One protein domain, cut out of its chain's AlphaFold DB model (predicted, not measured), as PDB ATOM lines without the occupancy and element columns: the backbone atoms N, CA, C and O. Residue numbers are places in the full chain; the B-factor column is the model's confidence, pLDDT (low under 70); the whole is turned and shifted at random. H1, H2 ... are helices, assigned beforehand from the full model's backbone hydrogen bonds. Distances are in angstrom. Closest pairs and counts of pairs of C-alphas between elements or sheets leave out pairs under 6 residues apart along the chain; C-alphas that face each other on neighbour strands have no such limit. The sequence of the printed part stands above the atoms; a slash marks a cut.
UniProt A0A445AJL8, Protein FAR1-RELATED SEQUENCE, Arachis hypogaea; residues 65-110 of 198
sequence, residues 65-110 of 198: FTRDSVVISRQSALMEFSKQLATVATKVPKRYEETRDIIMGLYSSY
ATOM      1  N   PHE A  65     -50.815  19.964 -38.957       51.56
ATOM      2  CA  PHE A  65     -49.517  19.912 -39.643       51.56
ATOM      3  C   PHE A  65     -49.187  21.191 -40.436       51.56
ATOM      4  O   PHE A  65     -48.026  21.581 -40.567       51.56
ATOM      5  N   THR A  66     -50.206  21.882 -40.955       54.31
ATOM      6  CA  THR A  66     -50.027  23.148 -41.687       54.31
ATOM      7  C   THR A  66     -49.740  24.315 -40.745       54.31
ATOM      8  O   THR A  66     -48.902  25.161 -41.064       54.31
ATOM      9  N   ARG A  67     -50.374  24.334 -39.563       56.94
ATOM     10  CA  ARG A  67     -50.153  25.357 -38.535       56.94
ATOM     11  C   ARG A  67     -48.710  25.331 -38.050       56.94
ATOM     12  O   ARG A  67     -48.078  26.383 -37.983       56.94
ATOM     13  N   ASP A  68     -48.171  24.139 -37.824       72.44
ATOM     14  CA  ASP A  68     -46.788  23.978 -37.382       72.44
ATOM     15  C   ASP A  68     -45.796  24.366 -38.486       72.44
ATOM     16  O   ASP A  68     -44.851  25.102 -38.220       72.44
ATOM     17  N   SER A  69     -46.043  23.996 -39.747       76.19
ATOM     18  CA  SER A  69     -45.168  24.378 -40.869       76.19
ATOM     19  C   SER A  69     -45.094  25.897 -41.094       76.19
ATOM     20  O   SER A  69     -44.007  26.454 -41.285       76.19
ATOM     21  N   VAL A  70     -46.229  26.605 -41.020       85.94
ATOM     22  CA  VAL A  70     -46.264  28.069 -41.181       85.94
ATOM     23  C   VAL A  70     -45.578  28.772 -40.009       85.94
ATOM     24  O   VAL A  70     -44.814  29.712 -40.230       85.94
ATOM     25  N   VAL A  71     -45.805  28.317 -38.772       87.75
ATOM     26  CA  VAL A  71     -45.136  28.868 -37.583       87.75
ATOM     27  C   VAL A  71     -43.628  28.622 -37.648       87.75
ATOM     28  O   VAL A  71     -42.862  29.563 -37.454       87.75
ATOM     29  N   ILE A  72     -43.193  27.412 -38.011       87.25
ATOM     30  CA  ILE A  72     -41.773  27.070 -38.188       87.25
ATOM     31  C   ILE A  72     -41.133  27.948 -39.270       87.25
ATOM     32  O   ILE A  72     -40.051  28.491 -39.054       87.25
ATOM     33  N   SER A  73     -41.809  28.146 -40.405       92.25
ATOM     34  CA  SER A  73     -41.301  28.986 -41.498       92.25
ATOM     35  C   SER A  73     -41.137  30.447 -41.067       92.25
ATOM     36  O   SER A  73     -40.101  31.060 -41.318       92.25
ATOM     37  N   ARG A  74     -42.132  31.003 -40.359       93.06
ATOM     38  CA  ARG A  74     -42.071  32.369 -39.811       93.06
ATOM     39  C   ARG A  74     -40.968  32.511 -38.764       93.06
ATOM     40  O   ARG A  74     -40.210  33.476 -38.813       93.06
ATOM     41  N   GLN A  75     -40.846  31.540 -37.862       91.44
ATOM     42  CA  GLN A  75     -39.797  31.514 -36.846       91.44
ATOM     43  C   GLN A  75     -38.407  31.463 -37.488       91.44
ATOM     44  O   GLN A  75     -37.523  32.224 -37.105       91.44
ATOM     45  N   SER A  76     -38.216  30.599 -38.487       93.31
ATOM     46  CA  SER A  76     -36.947  30.474 -39.206       93.31
ATOM     47  C   SER A  76     -36.545  31.788 -39.878       93.31
ATOM     48  O   SER A  76     -35.399  32.211 -39.735       93.31
ATOM     49  N   ALA A  77     -37.488  32.475 -40.530       96.69
ATOM     50  CA  ALA A  77     -37.234  33.779 -41.137       96.69
ATOM     51  C   ALA A  77     -36.834  34.841 -40.096       96.69
ATOM     52  O   ALA A  77     -35.848  35.553 -40.287       96.69
ATOM     53  N   LEU A  78     -37.548  34.923 -38.967       96.44
ATOM     54  CA  LEU A  78     -37.222  35.866 -37.888       96.44
ATOM     55  C   LEU A  78     -35.835  35.615 -37.288       96.44
ATOM     56  O   LEU A  78     -35.112  36.571 -37.003       96.44
ATOM     57  N   MET A  79     -35.444  34.350 -37.118       96.38
ATOM     58  CA  MET A  79     -34.113  33.992 -36.620       96.38
ATOM     59  C   MET A  79     -33.008  34.434 -37.583       96.38
ATOM     60  O   MET A  79     -31.992  34.968 -37.138       96.38
ATOM     61  N   GLU A  80     -33.214  34.274 -38.893       97.50
ATOM     62  CA  GLU A  80     -32.252  34.721 -39.905       97.50
ATOM     63  C   GLU A  80     -32.091  36.249 -39.897       97.50
ATOM     64  O   GLU A  80     -30.968  36.752 -39.822       97.50
ATOM     65  N   PHE A  81     -33.191  37.007 -39.856       96.94
ATOM     66  CA  PHE A  81     -33.117  38.467 -39.723       96.94
ATOM     67  C   PHE A  81     -32.442  38.900 -38.418       96.94
ATOM     68  O   PHE A  81     -31.601  39.800 -38.420       96.94
ATOM     69  N   SER A  82     -32.756  38.231 -37.307       96.81
ATOM     70  CA  SER A  82     -32.157  38.521 -36.000       96.81
ATOM     71  C   SER A  82     -30.645  38.293 -36.010       96.81
ATOM     72  O   SER A  82     -29.897  39.092 -35.451       96.81
ATOM     73  N   LYS A  83     -30.170  37.246 -36.695       97.00
ATOM     74  CA  LYS A  83     -28.739  36.964 -36.873       97.00
ATOM     75  C   LYS A  83     -28.036  38.063 -37.672       97.00
ATOM     76  O   LYS A  83     -26.957  38.520 -37.276       97.00
ATOM     77  N   GLN A  84     -28.635  38.507 -38.776       97.56
ATOM     78  CA  GLN A  84     -28.091  39.600 -39.588       97.56
ATOM     79  C   GLN A  84     -28.026  40.904 -38.783       97.56
ATOM     80  O   GLN A  84     -26.984  41.563 -38.753       97.56
ATOM     81  N   LEU A  85     -29.092  41.223 -38.046       97.25
ATOM     82  CA  LEU A  85     -29.155  42.387 -37.165       97.25
ATOM     83  C   LEU A  85     -28.104  42.319 -36.044       97.25
ATOM     84  O   LEU A  85     -27.373  43.284 -35.829       97.25
ATOM     85  N   ALA A  86     -27.961  41.175 -35.373       96.81
ATOM     86  CA  ALA A  86     -26.972  40.985 -34.312       96.81
ATOM     87  C   ALA A  86     -25.534  41.199 -34.817       96.81
ATOM     88  O   ALA A  86     -24.722  41.838 -34.144       96.81
ATOM     89  N   THR A  87     -25.235  40.739 -36.036       97.31
ATOM     90  CA  THR A  87     -23.910  40.893 -36.662       97.31
ATOM     91  C   THR A  87     -23.521  42.363 -36.843       97.31
ATOM     92  O   THR A  87     -22.346  42.716 -36.730       97.31
ATOM     93  N   VAL A  88     -24.486  43.244 -37.125       97.19
ATOM     94  CA  VAL A  88     -24.222  44.681 -37.296       97.19
ATOM     95  C   VAL A  88     -24.344  45.468 -35.989       97.19
ATOM     96  O   VAL A  88     -23.565  46.399 -35.781       97.19
ATOM     97  N   ALA A  89     -25.274  45.095 -35.105       96.50
ATOM     98  CA  ALA A  89     -25.559  45.802 -33.856       96.50
ATOM     99  C   ALA A  89     -24.439  45.642 -32.818       96.50
ATOM    100  O   ALA A  89     -24.080  46.607 -32.152       96.50
ATOM    101  N   THR A  90     -23.820  44.462 -32.734       96.69
ATOM    102  CA  THR A  90     -22.749  44.162 -31.761       96.69
ATOM    103  C   THR A  90     -21.446  44.923 -32.008       96.69
ATOM    104  O   THR A  90     -20.628  45.058 -31.104       96.69
ATOM    105  N   LYS A  91     -21.252  45.479 -33.210       96.19
ATOM    106  CA  LYS A  91     -20.042  46.236 -33.565       96.19
ATOM    107  C   LYS A  91     -19.950  47.601 -32.877       96.19
ATOM    108  O   LYS A  91     -18.883  48.203 -32.886       96.19
ATOM    109  N   VAL A  92     -21.058  48.136 -32.357       96.62
ATOM    110  CA  VAL A  92     -21.103  49.451 -31.694       96.62
ATOM    111  C   VAL A  92     -21.939  49.330 -30.419       96.62
ATOM    112  O   VAL A  92     -23.128  49.039 -30.538       96.62
ATOM    113  N   PRO A  93     -21.383  49.622 -29.226       96.06
ATOM    114  CA  PRO A  93     -22.081  49.433 -27.948       96.06
ATOM    115  C   PRO A  93     -23.458  50.101 -27.889       96.06
ATOM    116  O   PRO A  93     -24.445  49.458 -27.551       96.06
ATOM    117  N   LYS A  94     -23.552  51.355 -28.347       97.00
ATOM    118  CA  LYS A  94     -24.821  52.090 -28.391       97.00
ATOM    119  C   LYS A  94     -25.883  51.408 -29.268       97.00
ATOM    120  O   LYS A  94     -27.030  51.288 -28.858       97.00
ATOM    121  N   ARG A  95     -25.500  50.903 -30.451       96.81
ATOM    122  CA  ARG A  95     -26.430  50.176 -31.336       96.81
ATOM    123  C   ARG A  95     -26.871  48.852 -30.728       96.81
ATOM    124  O   ARG A  95     -28.011  48.447 -30.932       96.81
ATOM    125  N   TYR A  96     -25.982  48.174 -30.006       97.38
ATOM    126  CA  TYR A  96     -26.334  46.968 -29.269       97.38
ATOM    127  C   TYR A  96     -27.387  47.262 -28.193       97.38
ATOM    128  O   TYR A  96     -28.398  46.566 -28.153       97.38
ATOM    129  N   GLU A  97     -27.181  48.295 -27.373       97.56
ATOM    130  CA  GLU A  97     -28.123  48.687 -26.317       97.56
ATOM    131  C   GLU A  97     -29.494  49.050 -26.896       97.56
ATOM    132  O   GLU A  97     -30.499  48.472 -26.487       97.56
ATOM    133  N   GLU A  98     -29.527  49.899 -27.928       97.69
ATOM    134  CA  GLU A  98     -30.759  50.264 -28.639       97.69
ATOM    135  C   GLU A  98     -31.474  49.025 -29.206       97.69
ATOM    136  O   GLU A  98     -32.679  48.848 -29.028       97.69
ATOM    137  N   THR A  99     -30.730  48.124 -29.855       97.44
ATOM    138  CA  THR A  99     -31.288  46.897 -30.444       97.44
ATOM    139  C   THR A  99     -31.835  45.956 -29.370       97.44
ATOM    140  O   THR A  99     -32.917  45.392 -29.537       97.44
ATOM    141  N   ARG A 100     -31.113  45.789 -28.255       97.31
ATOM    142  CA  ARG A 100     -31.537  44.967 -27.115       97.31
ATOM    143  C   ARG A 100     -32.853  45.482 -26.546       97.31
ATOM    144  O   ARG A 100     -33.764  44.687 -26.333       97.31
ATOM    145  N   ASP A 101     -32.954  46.785 -26.321       97.75
ATOM    146  CA  ASP A 101     -34.124  47.387 -25.687       97.75
ATOM    147  C   ASP A 101     -35.365  47.262 -26.584       97.75
ATOM    148  O   ASP A 101     -36.442  46.913 -26.098       97.75
ATOM    149  N   ILE A 102     -35.204  47.412 -27.904       97.38
ATOM    150  CA  ILE A 102     -36.277  47.162 -28.880       97.38
ATOM    151  C   ILE A 102     -36.733  45.696 -28.838       97.38
ATOM    152  O   ILE A 102     -37.933  45.431 -28.737       97.38
ATOM    153  N   ILE A 103     -35.801  44.736 -28.888       97.00
ATOM    154  CA  ILE A 103     -36.128  43.299 -28.861       97.00
ATOM    155  C   ILE A 103     -36.865  42.936 -27.564       97.00
ATOM    156  O   ILE A 103     -37.894  42.259 -27.602       97.00
ATOM    157  N   MET A 104     -36.373  43.413 -26.419       96.69
ATOM    158  CA  MET A 104     -36.990  43.163 -25.115       96.69
ATOM    159  C   MET A 104     -38.374  43.810 -24.992       96.69
ATOM    160  O   MET A 104     -39.285  43.204 -24.417       96.69
ATOM    161  N   GLY A 105     -38.557  45.003 -25.564       97.62
ATOM    162  CA  GLY A 105     -39.848  45.682 -25.639       97.62
ATOM    163  C   GLY A 105     -40.874  44.886 -26.446       97.62
ATOM    164  O   GLY A 105     -41.978  44.629 -25.963       97.62
ATOM    165  N   LEU A 106     -40.489  44.415 -27.638       96.38
ATOM    166  CA  LEU A 106     -41.344  43.576 -28.482       96.38
ATOM    167  C   LEU A 106     -41.724  42.269 -27.777       96.38
ATOM    168  O   LEU A 106     -42.908  41.940 -27.706       96.38
ATOM    169  N   TYR A 107     -40.750  41.568 -27.188       95.19
ATOM    170  CA  TYR A 107     -40.995  40.328 -26.448       95.19
ATOM    171  C   TYR A 107     -42.017  40.521 -25.321       95.19
ATOM    172  O   TYR A 107     -42.981  39.762 -25.210       95.19
ATOM    173  N   SER A 108     -41.835  41.567 -24.515       95.56
ATOM    174  CA  SER A 108     -42.734  41.886 -23.404       95.56
ATOM    175  C   SER A 108     -44.151  42.194 -23.893       95.56
ATOM    176  O   SER A 108     -45.118  41.728 -23.293       95.56
ATOM    177  N   SER A 109     -44.283  42.918 -25.012       95.75
ATOM    178  CA  SER A 109     -45.586  43.257 -25.596       95.75
ATOM    179  C   SER A 109     -46.367  42.029 -26.082       95.75
ATOM    180  O   SER A 109     -47.564  41.926 -25.819       95.75
ATOM    181  N   TYR A 110     -45.698  41.067 -26.727       93.19
ATOM    182  CA  TYR A 110     -46.339  39.838 -27.203       93.19
ATOM    183  C   TYR A 110     -46.711  38.913 -26.048       93.19
ATOM    184  O   TYR A 110     -47.822  38.390 -26.011       93.19
TER     185      TYR A 110
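Overview. This is residues 65 to 110 of the 198 residues of the protein "Protein FAR1-RELATED SEQUENCE" of Arachis hypogaea (UniProt A0A445AJL8). Two helices, H1 the longer, meet at one end through a tight turn and open from there as a narrow V, so that the free end of H1 makes much of the length. The printed part has 46 residues with two named helices, H1 then H2, and no named strand; the class is all helix. It is loose, with a radius of gyration of the C-alphas of 13.2 A, and flat, spanning 42 by 23 by 6 A.

Along the chain. H1, residues 65 to 89, measures 35.7 A from C-alpha 65 at (-49.517, 19.912, -39.643) to C-alpha 89. H2, residues 93 to 110, measures 26.1 A and ends at C-alpha 110 at (-46.339, 39.838, -27.203).

Arrangement. H1 and H2 touch only at the corner by their link, with residues 86 to 89 of H1 and 95 to 99 of H2 alone. Their closest C-alphas, of Ala 89 and Tyr 96, are 4.8 A apart. They run opposite ways at a shallow tilt of 22 degrees. In H1 and H2 every O i to N i+4 pair is within hydrogen-bond range.

Size, cuts and confidence. The C-alphas farthest apart, of Phe 65 and Lys 94, are 42.1 A apart. Residues 65 to 81 and 104 to 110 stand free. The printed part has no cut, and its one link is tight. Residues 65 to 67 have pLDDT under 70.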